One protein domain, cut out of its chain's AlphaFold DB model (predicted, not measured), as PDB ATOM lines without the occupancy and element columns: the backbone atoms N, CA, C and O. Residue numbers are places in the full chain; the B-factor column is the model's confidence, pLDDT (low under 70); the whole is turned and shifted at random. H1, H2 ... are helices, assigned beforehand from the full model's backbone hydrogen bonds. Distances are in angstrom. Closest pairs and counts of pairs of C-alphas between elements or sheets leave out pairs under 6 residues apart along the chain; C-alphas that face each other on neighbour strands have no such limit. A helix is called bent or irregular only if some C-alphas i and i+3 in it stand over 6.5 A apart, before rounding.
ATOM      1  N   LEU A   2     426.354 188.008 250.179       51.38
ATOM      2  CA  LEU A   2     427.146 189.257 250.185       51.38
ATOM      3  C   LEU A   2     426.484 190.411 250.970       51.38
ATOM      4  O   LEU A   2     427.154 191.087 251.743       51.38
ATOM      5  N   GLY A   3     425.158 190.570 250.872       48.97
ATOM      6  CA  GLY A   3     424.423 191.610 251.612       48.97
ATOM      7  C   GLY A   3     424.488 191.476 253.141       48.97
ATOM      8  O   GLY A   3     424.644 192.476 253.836       48.97
ATOM      9  N   SER A   4     424.463 190.252 253.684       49.75
ATOM     10  CA  SER A   4     424.576 190.025 255.135       49.75
ATOM     11  C   SER A   4     426.013 190.149 255.655       49.75
ATOM     12  O   SER A   4     426.218 190.391 256.843       49.75
ATOM     13  N   LEU A   5     427.028 190.021 254.793       58.81
ATOM     14  CA  LEU A   5     428.421 190.323 255.136       58.81
ATOM     15  C   LEU A   5     428.670 191.834 255.149       58.81
ATOM     16  O   LEU A   5     429.200 192.337 256.139       58.81
ATOM     17  N   CYS A   6     428.206 192.561 254.127       58.16
ATOM     18  CA  CYS A   6     428.284 194.024 254.095       58.16
ATOM     19  C   CYS A   6     427.543 194.653 255.282       58.16
ATOM     20  O   CYS A   6     428.120 195.490 255.974       58.16
ATOM     21  N   GLY A   7     426.324 194.190 255.586       59.41
ATOM     22  CA  GLY A   7     425.561 194.658 256.748       59.41
ATOM     23  C   GLY A   7     426.307 194.445 258.068       59.41
ATOM     24  O   GLY A   7     426.448 195.377 258.853       59.41
ATOM     25  N   ARG A   8     426.895 193.259 258.282       60.09
ATOM     26  CA  ARG A   8     427.656 192.957 259.509       60.09
ATOM     27  C   ARG A   8     428.932 193.788 259.657       60.09
ATOM     28  O   ARG A   8     429.252 194.193 260.772       60.09
ATOM     29  N   ILE A   9     429.655 194.046 258.565       61.91
ATOM     30  CA  ILE A   9     430.885 194.854 258.591       61.91
ATOM     31  C   ILE A   9     430.550 196.324 258.869       61.91
ATOM     32  O   ILE A   9     431.132 196.920 259.773       61.91
ATOM     33  N   ILE A  10     429.567 196.884 258.156       63.50
ATOM     34  CA  ILE A  10     429.111 198.271 258.339       63.50
ATOM     35  C   ILE A  10     428.596 198.479 259.768       63.50
ATOM     36  O   ILE A  10     428.967 199.444 260.436       63.50
ATOM     37  N   GLN A  11     427.802 197.537 260.280       65.19
ATOM     38  CA  GLN A  11     427.247 197.622 261.626       65.19
ATOM     39  C   GLN A  11     428.321 197.484 262.711       65.19
ATOM     40  O   GLN A  11     428.303 198.233 263.687       65.19
ATOM     41  N   ARG A  12     429.321 196.612 262.531       66.06
ATOM     42  CA  ARG A  12     430.447 196.480 263.470       66.06
ATOM     43  C   ARG A  12     431.302 197.749 263.541       66.06
ATOM     44  O   ARG A  12     431.676 198.169 264.641       66.06
ATOM     45  N   SER A  13     431.591 198.365 262.395       68.81
ATOM     46  CA  SER A  13     432.322 199.636 262.335       68.81
ATOM     47  C   SER A  13     431.539 200.757 263.015       68.81
ATOM     48  O   SER A  13     432.120 201.526 263.776       68.81
ATOM     49  N   ARG A  14     430.211 200.791 262.829       74.06
ATOM     50  CA  ARG A  14     429.324 201.762 263.484       74.06
ATOM     51  C   ARG A  14     429.332 201.621 265.008       74.06
ATOM     52  O   ARG A  14     429.510 202.615 265.699       74.06
ATOM     53  N   HIS A  15     429.205 200.400 265.536       74.94
ATOM     54  CA  HIS A  15     429.230 200.160 266.987       74.94
ATOM     55  C   HIS A  15     430.579 200.541 267.606       74.94
ATOM     56  O   HIS A  15     430.620 201.205 268.637       74.94
ATOM     57  N   SER A  16     431.683 200.165 266.956       78.06
ATOM     58  CA  SER A  16     433.023 200.516 267.442       78.06
ATOM     59  C   SER A  16     433.224 202.035 267.439       78.06
ATOM     60  O   SER A  16     433.673 202.592 268.436       78.06
ATOM     61  N   ALA A  17     432.825 202.720 266.360       83.12
ATOM     62  CA  ALA A  17     432.916 204.175 266.250       83.12
ATOM     63  C   ALA A  17     432.091 204.905 267.323       83.12
ATOM     64  O   ALA A  17     432.574 205.873 267.905       83.12
ATOM     65  N   LEU A  18     430.882 204.423 267.629       85.25
ATOM     66  CA  LEU A  18     430.030 205.004 268.669       85.25
ATOM     67  C   LEU A  18     430.636 204.850 270.070       85.25
ATOM     68  O   LEU A  18     430.605 205.800 270.844       85.25
ATOM     69  N   ILE A  19     431.246 203.707 270.390       85.50
ATOM     70  CA  ILE A  19     431.894 203.509 271.700       85.50
ATOM     71  C   ILE A  19     433.120 204.420 271.847       85.50
ATOM     72  O   ILE A  19     433.315 205.012 272.908       85.50
ATOM     73  N   TYR A  20     433.910 204.606 270.784       88.19
ATOM     74  CA  TYR A  20     434.992 205.598 270.788       88.19
ATOM     75  C   TYR A  20     434.466 207.028 270.945       88.19
ATOM     76  O   TYR A  20     435.033 207.801 271.715       88.19
ATOM     77  N   LEU A  21     433.370 207.377 270.264       89.00
ATOM     78  CA  LEU A  21     432.724 208.680 270.411       89.00
ATOM     79  C   LEU A  21     432.297 208.923 271.866       89.00
ATOM     80  O   LEU A  21     432.641 209.959 272.431       89.00
ATOM     81  N   ILE A  22     431.628 207.953 272.494       90.25
ATOM     82  CA  ILE A  22     431.222 208.023 273.905       90.25
ATOM     83  C   ILE A  22     432.453 208.196 274.808       90.25
ATOM     84  O   ILE A  22     432.466 209.084 275.656       90.25
ATOM     85  N   ALA A  23     433.521 207.421 274.594       91.06
ATOM     86  CA  ALA A  23     434.755 207.529 275.376       91.06
ATOM     87  C   ALA A  23     435.401 208.925 275.277       91.06
ATOM     88  O   ALA A  23     435.838 209.491 276.287       91.06
ATOM     89  N   VAL A  24     435.419 209.518 274.078       92.25
ATOM     90  CA  VAL A  24     435.897 210.892 273.857       92.25
ATOM     91  C   VAL A  24     435.003 211.898 274.579       92.25
ATOM     92  O   VAL A  24     435.515 212.758 275.290       92.25
ATOM     93  N   MET A  25     433.680 211.776 274.463       91.44
ATOM     94  CA  MET A  25     432.739 212.690 275.118       91.44
ATOM     95  C   MET A  25     432.848 212.630 276.644       91.44
ATOM     96  O   MET A  25     432.900 213.675 277.288       91.44
ATOM     97  N   LEU A  26     432.974 211.435 277.229       91.69
ATOM     98  CA  LEU A  26     433.216 211.270 278.666       91.69
ATOM     99  C   LEU A  26     434.543 211.913 279.094       91.69
ATOM    100  O   LEU A  26     434.598 212.575 280.129       91.69
ATOM    101  N   SER A  27     435.593 211.789 278.278       91.75
ATOM    102  CA  SER A  27     436.893 212.424 278.542       91.75
ATOM    103  C   SER A  27     436.794 213.957 278.498       91.75
ATOM    104  O   SER A  27     437.310 214.642 279.379       91.75
ATOM    105  N   VAL A  28     436.076 214.509 277.513       91.94
ATOM    106  CA  VAL A  28     435.817 215.956 277.401       91.94
ATOM    107  C   VAL A  28     434.988 216.458 278.583       91.94
ATOM    108  O   VAL A  28     435.324 217.485 279.170       91.94
ATOM    109  N   ALA A  29     433.946 215.729 278.986       90.12
ATOM    110  CA  ALA A  29     433.150 216.071 280.161       90.12
ATOM    111  C   ALA A  29     433.987 216.066 281.450       90.12
ATOM    112  O   ALA A  29     433.853 216.977 282.267       90.12
ATOM    113  N   ALA A  30     434.879 215.082 281.615       89.19
ATOM    114  CA  ALA A  30     435.781 215.004 282.762       89.19
ATOM    115  C   ALA A  30     436.738 216.205 282.819       89.19
ATOM    116  O   ALA A  30     436.926 216.795 283.884       89.19
ATOM    117  N   LEU A  31     437.297 216.608 281.671       91.44
ATOM    118  CA  LEU A  31     438.141 217.799 281.562       91.44
ATOM    119  C   LEU A  31     437.361 219.074 281.910       91.44
ATOM    120  O   LEU A  31     437.821 219.867 282.726       91.44
ATOM    121  N   LEU A  32     436.161 219.257 281.353       90.38
ATOM    122  CA  LEU A  32     435.312 220.419 281.644       90.38
ATOM    123  C   LEU A  32     434.951 220.514 283.131       90.38
ATOM    124  O   LEU A  32     435.007 221.601 283.707       90.38
ATOM    125  N   ALA A  33     434.630 219.382 283.763       87.75
ATOM    126  CA  ALA A  33     434.350 219.328 285.193       87.75
ATOM    127  C   ALA A  33     435.589 219.686 286.035       87.75
ATOM    128  O   ALA A  33     435.466 220.366 287.051       87.75
ATOM    129  N   MET A  34     436.790 219.299 285.590       87.75
ATOM    130  CA  MET A  34     438.052 219.644 286.257       87.75
ATOM    131  C   MET A  34     438.348 221.152 286.222       87.75
ATOM    132  O   MET A  34     438.869 221.692 287.194       87.75
ATOM    133  N   PHE A  35     437.962 221.845 285.147       89.00
ATOM    134  CA  PHE A  35     438.058 223.307 285.036       89.00
ATOM    135  C   PHE A  35     436.873 224.059 285.678       89.00
ATOM    136  O   PHE A  35     436.764 225.275 285.533       89.00
ATOM    137  N   GLY A  36     435.975 223.362 286.386       85.69
ATOM    138  CA  GLY A  36     434.825 223.961 287.074       85.69
ATOM    139  C   GLY A  36     433.645 224.327 286.166       85.69
ATOM    140  O   GLY A  36     432.667 224.916 286.629       85.69
ATOM    141  N   ALA A  37     433.682 223.958 284.882       89.75
ATOM    142  CA  ALA A  37     432.617 224.214 283.914       89.75
ATOM    143  C   ALA A  37     431.492 223.162 284.013       89.75
ATOM    144  O   ALA A  37     431.175 222.465 283.048       89.75
ATOM    145  N   ASN A  38     430.870 223.043 285.191       85.88
ATOM    146  CA  ASN A  38     429.942 221.952 285.522       85.88
ATOM    147  C   ASN A  38     428.724 221.866 284.586       85.88
ATOM    148  O   ASN A  38     428.314 220.770 284.215       85.88
ATOM    149  N   TRP A  39     428.172 223.003 284.146       90.38
ATOM    150  CA  TRP A  39     427.062 223.022 283.183       90.38
ATOM    151  C   TRP A  39     427.469 222.497 281.802       90.38
ATOM    152  O   TRP A  39     426.723 221.739 281.186       90.38
ATOM    153  N   ALA A  40     428.668 222.853 281.334       89.19
ATOM    154  CA  ALA A  40     429.198 222.346 280.073       89.19
ATOM    155  C   ALA A  40     429.514 220.846 280.176       89.19
ATOM    156  O   ALA A  40     429.167 220.083 279.276       89.19
ATOM    157  N   ALA A  41     430.091 220.404 281.298       87.12
ATOM    158  CA  ALA A  41     430.315 218.988 281.575       87.12
ATOM    159  C   ALA A  41     428.996 218.197 281.576       87.12
ATOM    160  O   ALA A  41     428.907 217.159 280.925       87.12
ATOM    161  N   ALA A  42     427.950 218.715 282.229       86.75
ATOM    162  CA  ALA A  42     426.623 218.105 282.236       86.75
ATOM    163  C   ALA A  42     426.008 218.020 280.828       86.75
ATOM    164  O   ALA A  42     425.432 216.992 280.478       86.75
ATOM    165  N   ALA A  43     426.173 219.054 279.996       90.88
ATOM    166  CA  ALA A  43     425.703 219.037 278.611       90.88
ATOM    167  C   ALA A  43     426.422 217.972 277.768       90.88
ATOM    168  O   ALA A  43     425.781 217.236 277.019       90.88
ATOM    169  N   VAL A  44     427.744 217.839 277.917       90.31
ATOM    170  CA  VAL A  44     428.521 216.804 277.214       90.31
ATOM    171  C   VAL A  44     428.164 215.403 277.710       90.31
ATOM    172  O   VAL A  44     428.004 214.502 276.889       90.31
ATOM    173  N   LEU A  45     427.958 215.218 279.017       89.12
ATOM    174  CA  LEU A  45     427.448 213.959 279.572       89.12
ATOM    175  C   LEU A  45     426.066 213.617 279.010       89.12
ATOM    176  O   LEU A  45     425.846 212.485 278.594       89.12
ATOM    177  N   ALA A  46     425.150 214.583 278.936       88.62
ATOM    178  CA  ALA A  46     423.828 214.369 278.353       88.62
ATOM    179  C   ALA A  46     423.919 213.955 276.874       88.62
ATOM    180  O   ALA A  46     423.214 213.042 276.444       88.62
ATOM    181  N   MET A  47     424.828 214.565 276.107       87.12
ATOM    182  CA  MET A  47     425.090 214.139 274.732       87.12
ATOM    183  C   MET A  47     425.693 212.725 274.675       87.12
ATOM    184  O   MET A  47     425.307 211.950 273.803       87.12
ATOM    185  N   ALA A  48     426.595 212.363 275.595       88.19
ATOM    186  CA  ALA A  48     427.181 211.022 275.657       88.19
ATOM    187  C   ALA A  48     426.105 209.960 275.933       88.19
ATOM    188  O   ALA A  48     426.045 208.953 275.232       88.19
ATOM    189  N   MET A  49     425.183 210.240 276.860       86.00
ATOM    190  CA  MET A  49     424.008 209.396 277.122       86.00
ATOM    191  C   MET A  49     423.098 209.283 275.885       86.00
ATOM    192  O   MET A  49     422.543 208.223 275.598       86.00
ATOM    193  N   GLY A  50     422.955 210.361 275.106       81.75
ATOM    194  CA  GLY A  50     422.252 210.332 273.820       81.75
ATOM    195  C   GLY A  50     422.927 209.412 272.795       81.75
ATOM    196  O   GLY A  50     422.253 208.617 272.140       81.75
ATOM    197  N   ALA A  51     424.257 209.470 272.696       84.06
ATOM    198  CA  ALA A  51     425.044 208.607 271.817       84.06
ATOM    199  C   ALA A  51     424.994 207.126 272.241       84.06
ATOM    200  O   ALA A  51     424.936 206.247 271.380       84.06
ATOM    201  N   GLU A  52     424.945 206.834 273.544       78.75
ATOM    202  CA  GLU A  52     424.726 205.479 274.071       78.75
ATOM    203  C   GLU A  52     423.387 204.890 273.618       78.75
ATOM    204  O   GLU A  52     423.331 203.735 273.197       78.75
ATOM    205  N   ASN A  53     422.309 205.678 273.611       76.44
ATOM    206  CA  ASN A  53     421.021 205.200 273.101       76.44
ATOM    207  C   ASN A  53     421.085 204.823 271.610       76.44
ATOM    208  O   ASN A  53     420.497 203.817 271.216       76.44
ATOM    209  N   ALA A  54     421.843 205.567 270.799       71.88
ATOM    210  CA  ALA A  54     422.064 205.243 269.387       71.88
ATOM    211  C   ALA A  54     422.949 203.994 269.184       71.88
ATOM    212  O   ALA A  54     422.836 203.308 268.168       71.88
ATOM    213  N   LEU A  55     423.818 203.666 270.150       71.69
ATOM    214  CA  LEU A  55     424.598 202.421 270.154       71.69
ATOM    215  C   LEU A  55     423.714 201.187 270.394       71.69
ATOM    216  O   LEU A  55     423.976 200.126 269.822       71.69
ATOM    217  N   PHE A  56     422.673 201.317 271.219       63.66
ATOM    218  CA  PHE A  56     421.698 200.251 271.472       63.66
ATOM    219  C   PHE A  56     420.620 200.122 270.384       63.66
ATOM    220  O   PHE A  56     419.829 199.175 270.401       63.66
ATOM    221  N   GLU A  57     420.591 201.038 269.417       61.03
ATOM    222  CA  GLU A  57     419.703 200.975 268.262       61.03
ATOM    223  C   GLU A  57     420.267 200.028 267.190       61.03
ATOM    224  O   GLU A  57     421.386 200.204 266.694       61.03
ATOM    225  N   ARG A  58     419.483 199.015 266.801       53.50
ATOM    226  CA  ARG A  58     419.890 197.991 265.835       53.50
ATOM    227  C   ARG A  58     418.908 198.002 264.664       53.50
ATOM    228  O   ARG A  58     417.725 197.772 264.851       53.50
ATOM    229  N   ASP A  59     419.419 198.291 263.467       48.03
ATOM    230  CA  ASP A  59     418.661 198.265 262.205       48.03
ATOM    231  C   ASP A  59     417.417 199.180 262.158       48.03
ATOM    232  O   ASP A  59     416.398 198.820 261.581       48.03
ATOM    233  N   GLY A  60     417.501 200.384 262.740       49.12
ATOM    234  CA  GLY A  60     416.434 201.397 262.667       49.12
ATOM    235  C   GLY A  60     415.238 201.144 263.590       49.12
ATOM    236  O   GLY A  60     414.310 201.947 263.617       49.12
ATOM    237  N   GLU A  61     415.276 200.066 264.379       38.50
ATOM    238  CA  GLU A  61     414.408 199.878 265.536       38.50
ATOM    239  C   GLU A  61     415.249 199.908 266.820       38.50
ATOM    240  O   GLU A  61     416.274 199.234 266.971       38.50
ATOM    241  N   VAL A  62     414.815 200.727 267.777       42.09
ATOM    242  CA  VAL A  62     415.454 200.885 269.088       42.09
ATOM    243  C   VAL A  62     415.237 199.600 269.889       42.09
ATOM    244  O   VAL A  62     414.271 199.474 270.637       42.09
ATOM    245  N   GLN A  63     416.103 198.603 269.699       49.06
ATOM    246  CA  GLN A  63     415.846 197.257 270.210       49.06
ATOM    247  C   GLN A  63     415.829 197.220 271.747       49.06
ATOM    248  O   GLN A  63     415.031 196.474 272.315       49.06
ATOM    249  N   ILE A  64     416.649 198.044 272.423       53.66
ATOM    250  CA  ILE A  64     416.637 198.235 273.886       53.66
ATOM    251  C   ILE A  64     417.205 199.623 274.243       53.66
ATOM    252  O   ILE A  64     418.340 199.747 274.694       53.66
ATOM    253  N   GLY A  65     416.443 200.698 274.038       56.97
ATOM    254  CA  GLY A  65     416.818 201.998 274.617       56.97
ATOM    255  C   GLY A  65     416.775 201.920 276.147       56.97
ATOM    256  O   GLY A  65     415.959 201.166 276.684       56.97
ATOM    257  N   LEU A  66     417.589 202.699 276.874       56.38
ATOM    258  CA  LEU A  66     417.522 202.728 278.350       56.38
ATOM    259  C   LEU A  66     416.086 203.006 278.844       56.38
ATOM    260  O   LEU A  66     415.626 202.403 279.812       56.38
ATOM    261  N   THR A  67     415.341 203.842 278.115       60.41
ATOM    262  CA  THR A  67     413.925 204.162 278.367       60.41
ATOM    263  C   THR A  67     412.983 202.968 278.158       60.41
ATOM    264  O   THR A  67     411.930 202.888 278.784       60.41
ATOM    265  N   TYR A  68     413.369 202.004 277.319       60.53
ATOM    266  CA  TYR A  68     412.637 200.756 277.087       60.53
ATOM    267  C   TYR A  68     413.053 199.630 278.033       60.53
ATOM    268  O   TYR A  68     412.507 198.528 277.951       60.53
ATOM    269  N   MET A  69     413.972 199.873 278.969       66.31
ATOM    270  CA  MET A  69     414.453 198.815 279.851       66.31
ATOM    271  C   MET A  69     413.395 198.312 280.844       66.31
ATOM    272  O   MET A  69     413.437 197.155 281.261       66.31
ATOM    273  N   ALA A  70     412.373 199.115 281.150       70.75
ATOM    274  CA  ALA A  70     411.185 198.604 281.837       70.75
ATOM    275  C   ALA A  70     410.545 197.433 281.056       70.75
ATOM    276  O   ALA A  70     410.139 196.432 281.644       70.75
ATOM    277  N   GLY A  71     410.558 197.499 279.720       72.56
ATOM    278  CA  GLY A  71     410.137 196.414 278.835       72.56
ATOM    279  C   GLY A  71     411.034 195.174 278.912       72.56
ATOM    280  O   GLY A  71     410.529 194.063 278.784       72.56
ATOM    281  N   THR A  72     412.333 195.320 279.190       74.31
ATOM    282  CA  THR A  72     413.248 194.187 279.442       74.31
ATOM    283  C   THR A  72     412.842 193.418 280.700       74.31
ATOM    284  O   THR A  72     412.854 192.189 280.683       74.31
ATOM    285  N   LEU A  73     412.417 194.111 281.764       79.88
ATOM    286  CA  LEU A  73     411.936 193.463 282.990       79.88
ATOM    287  C   LEU A  73     410.588 192.755 282.772       79.88
ATOM    288  O   LEU A  73     410.384 191.640 283.251       79.88
ATOM    289  N   VAL A  74     409.694 193.360 281.986       82.06
ATOM    290  CA  VAL A  74     408.435 192.719 281.569       82.06
ATOM    291  C   VAL A  74     408.715 191.468 280.729       82.06
ATOM    292  O   VAL A  74     408.153 190.409 281.008       82.06
ATOM    293  N   LYS A  75     409.631 191.547 279.754       79.81
ATOM    294  CA  LYS A  75     410.060 190.399 278.939       79.81
ATOM    295  C   LYS A  75     410.707 189.309 279.789       79.81
ATOM    296  O   LYS A  75     410.422 188.140 279.553       79.81
ATOM    297  N   PHE A  76     411.514 189.671 280.787       83.94
ATOM    298  CA  PHE A  76     412.037 188.727 281.774       83.94
ATOM    299  C   PHE A  76     410.896 187.978 282.471       83.94
ATOM    300  O   PHE A  76     410.892 186.751 282.448       83.94
ATOM    301  N   GLY A  77     409.900 188.690 283.010       82.44
ATOM    302  CA  GLY A  77     408.743 188.072 283.660       82.44
ATOM    303  C   GLY A  77     407.977 187.131 282.727       82.44
ATOM    304  O   GLY A  77     407.681 185.999 283.101       82.44
ATOM    305  N   GLN A  78     407.730 187.555 281.485       86.19
ATOM    306  CA  GLN A  78     407.072 186.738 280.459       86.19
ATOM    307  C   GLN A  78     407.862 185.466 280.125       86.19
ATOM    308  O   GLN A  78     407.286 184.383 280.085       86.19
ATOM    309  N   HIS A  79     409.177 185.568 279.917       83.31
ATOM    310  CA  HIS A  79     410.015 184.409 279.595       83.31
ATOM    311  C   HIS A  79     410.214 183.490 280.804       83.31
ATOM    312  O   HIS A  79     410.343 182.281 280.634       83.31
ATOM    313  N   LEU A  80     410.191 184.037 282.021       85.75
ATOM    314  CA  LEU A  80     410.222 183.254 283.251       85.75
ATOM    315  C   LEU A  80     408.925 182.451 283.415       85.75
ATOM    316  O   LEU A  80     408.975 181.259 283.697       85.75
ATOM    317  N   LEU A  81     407.770 183.075 283.168       85.81
ATOM    318  CA  LEU A  81     406.468 182.398 283.138       85.81
ATOM    319  C   LEU A  81     406.427 181.308 282.060       85.81
ATOM    320  O   LEU A  81     406.023 180.184 282.351       85.81
ATOM    321  N   SER A  82     406.920 181.594 280.852       86.56
ATOM    322  CA  SER A  82     407.039 180.597 279.783       86.56
ATOM    323  C   SER A  82     407.942 179.426 280.179       86.56
ATOM    324  O   SER A  82     407.587 178.279 279.921       86.56
ATOM    325  N   ALA A  83     409.070 179.679 280.850       86.69
ATOM    326  CA  ALA A  83     409.949 178.631 281.366       86.69
ATOM    327  C   ALA A  83     409.255 177.756 282.428       86.69
ATOM    328  O   ALA A  83     409.419 176.535 282.424       86.69
ATOM    329  N   LEU A  84     408.446 178.360 283.308       87.00
ATOM    330  CA  LEU A  84     407.652 177.643 284.314       87.00
ATOM    331  C   LEU A  84     406.522 176.808 283.690       87.00
ATOM    332  O   LEU A  84     406.191 175.748 284.211       87.00
ATOM    333  N   MET A  85     405.971 177.248 282.555       88.75
ATOM    334  CA  MET A  85     404.954 176.520 281.782       88.75
ATOM    335  C   MET A  85     405.537 175.439 280.850       88.75
ATOM    336  O   MET A  85     404.796 174.833 280.080       88.75
ATOM    337  N   GLY A  86     406.846 175.166 280.921       83.38
ATOM    338  CA  GLY A  86     407.507 174.117 280.132       83.38
ATOM    339  C   GLY A  86     408.119 174.583 278.805       83.38
ATOM    340  O   GLY A  86     408.541 173.747 278.010       83.38
ATOM    341  N   GLY A  87     408.188 175.894 278.568       83.38
ATOM    342  CA  GLY A  87     408.926 176.504 277.461       83.38
ATOM    343  C   GLY A  87     410.443 176.541 277.691       83.38
ATOM    344  O   GLY A  87     410.984 175.847 278.554       83.38
ATOM    345  N   ASP A  88     411.152 177.366 276.915       84.19
ATOM    346  CA  ASP A  88     412.613 177.491 277.012       84.19
ATOM    347  C   ASP A  88     413.058 177.934 278.417       84.19
ATOM    348  O   ASP A  88     412.793 179.053 278.862       84.19
ATOM    349  N   ARG A  89     413.776 177.043 279.109       80.94
ATOM    350  CA  ARG A  89     414.200 177.223 280.502       80.94
ATOM    351  C   ARG A  89     415.220 178.338 280.692       80.94
ATOM    352  O   ARG A  89     415.374 178.786 281.823       80.94
ATOM    353  N   LEU A  90     415.926 178.757 279.640       83.81
ATOM    354  CA  LEU A  90     416.997 179.756 279.722       83.81
ATOM    355  C   LEU A  90     416.674 181.059 278.977       83.81
ATOM    356  O   LEU A  90     417.446 182.014 279.071       83.81
ATOM    357  N   GLY A  91     415.518 181.151 278.315       78.69
ATOM    358  CA  GLY A  91     415.116 182.330 277.543       78.69
ATOM    359  C   GLY A  91     414.967 183.617 278.367       78.69
ATOM    360  O   GLY A  91     415.033 184.714 277.818       78.69
ATOM    361  N   TRP A  92     414.813 183.518 279.692       80.56
ATOM    362  CA  TRP A  92     414.739 184.667 280.607       80.56
ATOM    363  C   TRP A  92     416.112 185.195 281.048       80.56
ATOM    364  O   TRP A  92     416.226 186.354 281.454       80.56
ATOM    365  N   LEU A  93     417.158 184.367 280.971       84.12
ATOM    366  CA  LEU A  93     418.469 184.658 281.551       84.12
ATOM    367  C   LEU A  93     419.149 185.895 280.931       84.12
ATOM    368  O   LEU A  93     419.640 186.726 281.698       84.12
ATOM    369  N   PRO A  94     419.142 186.109 279.597       82.62
ATOM    370  CA  PRO A  94     419.749 187.301 278.999       82.62
ATOM    371  C   PRO A  94     419.098 188.611 279.467       82.62
ATOM    372  O   PRO A  94     419.797 189.595 279.705       82.62
ATOM    373  N   TYR A  95     417.771 188.620 279.645       80.81
ATOM    374  CA  TYR A  95     417.028 189.794 280.116       80.81
ATOM    375  C   TYR A  95     417.363 190.128 281.573       80.81
ATOM    376  O   TYR A  95     417.565 191.297 281.903       80.81
ATOM    377  N   LEU A  96     417.473 189.107 282.430       82.50
ATOM    378  CA  LEU A  96     417.869 189.300 283.824       82.50
ATOM    379  C   LEU A  96     419.316 189.791 283.938       82.50
ATOM    380  O   LEU A  96     419.580 190.730 284.683       82.50
ATOM    381  N   LEU A  97     420.243 189.186 283.190       84.50
ATOM    382  CA  LEU A  97     421.651 189.592 283.185       84.50
ATOM    383  C   LEU A  97     421.815 191.048 282.742       84.50
ATOM    384  O   LEU A  97     422.581 191.787 283.358       84.50
ATOM    385  N   LEU A  98     421.067 191.477 281.720       82.94
ATOM    386  CA  LEU A  98     421.066 192.870 281.280       82.94
ATOM    387  C   LEU A  98     420.571 193.810 282.386       82.94
ATOM    388  O   LEU A  98     421.192 194.839 282.651       82.94
ATOM    389  N   TRP A  99     419.474 193.444 283.053       84.06
ATOM    390  CA  TRP A  99     418.885 194.249 284.120       84.06
ATOM    391  C   TRP A  99     419.812 194.364 285.339       84.06
ATOM    392  O   TRP A  99     420.082 195.468 285.809       84.06
ATOM    393  N   ILE A 100     420.378 193.242 285.800       88.25
ATOM    394  CA  ILE A 100     421.361 193.221 286.893       88.25
ATOM    395  C   ILE A 100     422.605 194.024 286.511       88.25
ATOM    396  O   ILE A 100     423.108 194.783 287.340       88.25
ATOM    397  N   GLY A 101     423.088 193.897 285.271       87.44
ATOM    398  CA  GLY A 101     424.238 194.652 284.781       87.44
ATOM    399  C   GLY A 101     424.022 196.161 284.885       87.44
ATOM    400  O   GLY A 101     424.885 196.863 285.411       87.44
ATOM    401  N   LEU A 102     422.848 196.658 284.480       84.25
ATOM    402  CA  LEU A 102     422.539 198.080 284.616       84.25
ATOM    403  C   LEU A 102     422.391 198.513 286.078       84.25
ATOM    404  O   LEU A 102     422.994 199.510 286.466       84.25
ATOM    405  N   VAL A 103     421.624 197.787 286.897       88.75
ATOM    406  CA  VAL A 103     421.447 198.132 288.322       88.75
ATOM    407  C   VAL A 103     422.800 198.193 289.028       88.75
ATOM    408  O   VAL A 103     423.100 199.160 289.728       88.75
ATOM    409  N   THR A 104     423.654 197.199 288.785       90.38
ATOM    410  CA  THR A 104     425.014 197.158 289.331       90.38
ATOM    411  C   THR A 104     425.845 198.344 288.843       90.38
ATOM    412  O   THR A 104     426.472 199.021 289.654       90.38
ATOM    413  N   GLY A 105     425.808 198.651 287.542       87.31
ATOM    414  CA  GLY A 105     426.508 199.801 286.966       87.31
ATOM    415  C   GLY A 105     426.056 201.137 287.560       87.31
ATOM    416  O   GLY A 105     426.893 201.966 287.908       87.31
ATOM    417  N   ALA A 106     424.750 201.326 287.758       86.94
ATOM    418  CA  ALA A 106     424.186 202.525 288.374       86.94
ATOM    419  C   ALA A 106     424.627 202.683 289.838       86.94
ATOM    420  O   ALA A 106     425.018 203.776 290.248       86.94
ATOM    421  N   ILE A 107     424.625 201.592 290.614       92.25
ATOM    422  CA  ILE A 107     425.117 201.587 292.000       92.25
ATOM    423  C   ILE A 107     426.607 201.938 292.037       92.25
ATOM    424  O   ILE A 107     427.009 202.812 292.803       92.25
ATOM    425  N   LEU A 108     427.426 201.304 291.193       88.50
ATOM    426  CA  LEU A 108     428.861 201.585 291.113       88.50
ATOM    427  C   LEU A 108     429.140 203.028 290.679       88.50
ATOM    428  O   LEU A 108     430.018 203.674 291.251       88.50
ATOM    429  N   GLY A 109     428.379 203.557 289.720       84.94
ATOM    430  CA  GLY A 109     428.473 204.949 289.283       84.94
ATOM    431  C   GLY A 109     428.119 205.930 290.402       84.94
ATOM    432  O   GLY A 109     428.881 206.858 290.674       84.94
ATOM    433  N   ALA A 110     427.017 205.687 291.116       86.88
ATOM    434  CA  ALA A 110     426.602 206.507 292.251       86.88
ATOM    435  C   ALA A 110     427.613 206.452 293.408       86.88
ATOM    436  O   ALA A 110     427.947 207.488 293.982       86.88
ATOM    437  N   LEU A 111     428.141 205.268 293.734       88.31
ATOM    438  CA  LEU A 111     429.194 205.107 294.740       88.31
ATOM    439  C   LEU A 111     430.474 205.838 294.331       88.31
ATOM    440  O   LEU A 111     431.037 206.566 295.144       88.31
ATOM    441  N   SER A 112     430.890 205.708 293.070       86.56
ATOM    442  CA  SER A 112     432.050 206.427 292.536       86.56
ATOM    443  C   SER A 112     431.857 207.937 292.671       86.56
ATOM    444  O   SER A 112     432.717 208.623 293.212       86.56
ATOM    445  N   TYR A 113     430.691 208.460 292.286       83.75
ATOM    446  CA  TYR A 113     430.389 209.881 292.443       83.75
ATOM    447  C   TYR A 113     430.386 210.326 293.914       83.75
ATOM    448  O   TYR A 113     430.906 211.392 294.234       83.75
ATOM    449  N   ARG A 114     429.875 209.504 294.840       85.69
ATOM    450  CA  ARG A 114     429.907 209.819 296.280       85.69
ATOM    451  C   ARG A 114     431.318 209.833 296.869       85.69
ATOM    452  O   ARG A 114     431.556 210.603 297.792       85.69
ATOM    453  N   LEU A 115     432.220 208.978 296.384       85.75
ATOM    454  CA  LEU A 115     433.575 208.838 296.928       85.75
ATOM    455  C   LEU A 115     434.554 209.870 296.361       85.75
ATOM    456  O   LEU A 115     435.376 210.396 297.103       85.75
ATOM    457  N   ILE A 116     434.482 210.141 295.054       84.75
ATOM    458  CA  ILE A 116     435.485 210.943 294.332       84.75
ATOM    459  C   ILE A 116     434.884 212.123 293.547       84.75
ATOM    460  O   ILE A 116     435.597 212.813 292.820       84.75
ATOM    461  N   GLY A 117     433.582 212.393 293.690       82.31
ATOM    462  CA  GLY A 117     432.917 213.546 293.080       82.31
ATOM    463  C   GLY A 117     433.043 213.567 291.555       82.31
ATOM    464  O   GLY A 117     432.874 212.551 290.881       82.31
ATOM    465  N   HIS A 118     433.383 214.731 291.000       77.12
ATOM    466  CA  HIS A 118     433.557 214.935 289.557       77.12
ATOM    467  C   HIS A 118     434.651 214.051 288.937       77.12
ATOM    468  O   HIS A 118     434.589 213.738 287.748       77.12
ATOM    469  N   SER A 119     435.617 213.571 289.728       82.56
ATOM    470  CA  SER A 119     436.639 212.636 289.247       82.56
ATOM    471  C   SER A 119     436.062 211.266 288.870       82.56
ATOM    472  O   SER A 119     436.713 210.521 288.143       82.56
ATOM    473  N   ALA A 120     434.828 210.941 289.275       84.19
ATOM    474  CA  ALA A 120     434.136 209.721 288.855       84.19
ATOM    475  C   ALA A 120     433.948 209.629 287.331       84.19
ATOM    476  O   ALA A 120     433.901 208.527 286.784       84.19
ATOM    477  N   ILE A 121     433.905 210.767 286.631       83.44
ATOM    478  CA  ILE A 121     433.765 210.797 285.168       83.44
ATOM    479  C   ILE A 121     434.991 210.152 284.493       83.44
ATOM    480  O   ILE A 121     434.846 209.476 283.475       83.44
ATOM    481  N   TRP A 122     436.184 210.253 285.094       86.56
ATOM    482  CA  TRP A 122     437.391 209.584 284.591       86.56
ATOM    483  C   TRP A 122     437.309 208.062 284.677       86.56
ATOM    484  O   TRP A 122     437.811 207.375 283.790       86.56
ATOM    485  N   VAL A 123     436.647 207.528 285.706       87.19
ATOM    486  CA  VAL A 123     436.425 206.081 285.841       87.19
ATOM    487  C   VAL A 123     435.540 205.583 284.699       87.19
ATOM    488  O   VAL A 123     435.871 204.588 284.053       87.19
ATOM    489  N   ALA A 124     434.462 206.312 284.392       86.38
ATOM    490  CA  ALA A 124     433.580 205.997 283.270       86.38
ATOM    491  C   ALA A 124     434.305 206.113 281.915       86.38
ATOM    492  O   ALA A 124     434.209 205.207 281.088       86.38
ATOM    493  N   ALA A 125     435.086 207.180 281.707       88.56
ATOM    494  CA  ALA A 125     435.881 207.364 280.492       88.56
ATOM    495  C   ALA A 125     436.901 206.230 280.298       88.56
ATOM    496  O   ALA A 125     436.991 205.652 279.215       88.56
ATOM    497  N   GLY A 126     437.634 205.863 281.355       89.00
ATOM    498  CA  GLY A 126     438.587 204.754 281.331       89.00
ATOM    499  C   GLY A 126     437.921 203.420 280.995       89.00
ATOM    500  O   GLY A 126     438.406 202.691 280.132       89.00
ATOM    501  N   ALA A 127     436.769 203.125 281.606       88.38
ATOM    502  CA  ALA A 127     435.991 201.928 281.295       88.38
ATOM    503  C   ALA A 127     435.529 201.898 279.825       88.38
ATOM    504  O   ALA A 127     435.638 200.859 279.173       88.38
ATOM    505  N   ALA A 128     435.080 203.033 279.278       87.25
ATOM    506  CA  ALA A 128     434.674 203.139 277.878       87.25
ATOM    507  C   ALA A 128     435.849 202.905 276.910       87.25
ATOM    508  O   ALA A 128     435.703 202.169 275.935       87.25
ATOM    509  N   TRP A 129     437.036 203.448 277.203       89.88
ATOM    510  CA  TRP A 129     438.253 203.192 276.420       89.88
ATOM    511  C   TRP A 129     438.702 201.726 276.472       89.88
ATOM    512  O   TRP A 129     439.078 201.148 275.446       89.88
ATOM    513  N   LEU A 130     438.635 201.098 277.648       90.38
ATOM    514  CA  LEU A 130     438.922 199.669 277.808       90.38
ATOM    515  C   LEU A 130     437.944 198.810 277.000       90.38
ATOM    516  O   LEU A 130     438.356 197.871 276.321       90.38
ATOM    517  N   LEU A 131     436.656 199.156 277.010       86.31
ATOM    518  CA  LEU A 131     435.648 198.455 276.221       86.31
ATOM    519  C   LEU A 131     435.878 198.641 274.713       86.31
ATOM    520  O   LEU A 131     435.830 197.667 273.959       86.31
ATOM    521  N   ALA A 132     436.168 199.872 274.280       85.50
ATOM    522  CA  ALA A 132     436.443 200.199 272.883       85.50
ATOM    523  C   ALA A 132     437.638 199.400 272.346       85.50
ATOM    524  O   ALA A 132     437.544 198.751 271.304       85.50
ATOM    525  N   SER A 133     438.743 199.394 273.097       85.38
ATOM    526  CA  SER A 133     439.952 198.645 272.742       85.38
ATOM    527  C   SER A 133     439.707 197.136 272.737       85.38
ATOM    528  O   SER A 133     440.053 196.463 271.768       85.38
ATOM    529  N   TRP A 134     439.033 196.582 273.747       84.00
ATOM    530  CA  TRP A 134     438.713 195.153 273.787       84.00
ATOM    531  C   TRP A 134     437.860 194.702 272.593       84.00
ATOM    532  O   TRP A 134     438.120 193.649 272.007       84.00
ATOM    533  N   LEU A 135     436.873 195.505 272.186       78.12
ATOM    534  CA  LEU A 135     436.048 195.229 271.005       78.12
ATOM    535  C   LEU A 135     436.836 195.357 269.698       78.12
ATOM    536  O   LEU A 135     436.624 194.563 268.776       78.12
ATOM    537  N   HIS A 136     437.770 196.307 269.632       75.19
ATOM    538  CA  HIS A 136     438.689 196.453 268.507       75.19
ATOM    539  C   HIS A 136     439.594 195.217 268.355       75.19
ATOM    540  O   HIS A 136     439.813 194.747 267.240       75.19
ATOM    541  N   HIS A 137     440.050 194.633 269.469       67.62
ATOM    542  CA  HIS A 137     440.988 193.506 269.479       67.62
ATOM    543  C   HIS A 137     440.377 192.122 269.246       67.62
ATOM    544  O   HIS A 137     441.139 191.191 269.025       67.62
ATOM    545  N   ARG A 138     439.052 191.932 269.290       66.75
ATOM    546  CA  ARG A 138     438.419 190.618 269.044       66.75
ATOM    547  C   ARG A 138     438.459 190.285 267.539       66.75
ATOM    548  O   ARG A 138     437.599 190.803 266.816       66.75
TER     549      ARG A 138
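Overview. This is residues 2 to 138 of the 150 residues of an uncharacterized protein of Novosphingobium sp. Rr 2-17 (UniProt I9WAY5). The long helix H4 folds back into a narrow V: its arm H4b and H2 pack side by side with long H1, while H4a reaches away to H3. The 137 printed residues hold four named helices, H1 to H4 in order, all helix, loose, with radius of gyration of the C-alphas 17.7 A and spans 58 by 43 by 25 A.

Along the chain. H4, residues 93 to 137, was assigned as one helix by its hydrogen bonds but is bent: C-alphas 115 and 118 are 9.6 A apart. Its arms are H4a, 93 to 115, 32.4 A, and H4b, 118 to 137, 30.3 A, ending at (440.988, 193.506, 269.479). H1, 2 to 34, 48.4 A, begins at (427.146, 189.257, 250.185). H2 is 38 to 55, 25.4 A; H3, 66 to 84, 27.6 A, is irregular, with C-alphas 67 and 70 7.1 A apart.

Arrangement. H4a and H4b touch, closest C-alphas Tyr 113 and Ala 120, 5.2 A, at a steep tilt of 38 degrees. H4b touches H1, closest C-alphas Ala 128 and Ala 23, 5.1 A, opposite ways. H1 and H2 form a hairpin, closest C-alphas Ala 29 and Ala 41, 4.3 A. H3 and H4a form another, closest C-alphas Phe 76 and Tyr 95, 5.4 A. H1 and H4a are apart. Every O i to N i+4 pair is within hydrogen-bond range in H1, H2 and H4a; H3 has 13 of 15, H4b 14 of 16.

Size, cuts and confidence. The C-alphas farthest apart, Phe 35 and Gly 86, are 58.1 A apart. The printed part has no cut and no long link. Residues 2 to 13, 56 to 69 and 137 to 138 have pLDDT under 70.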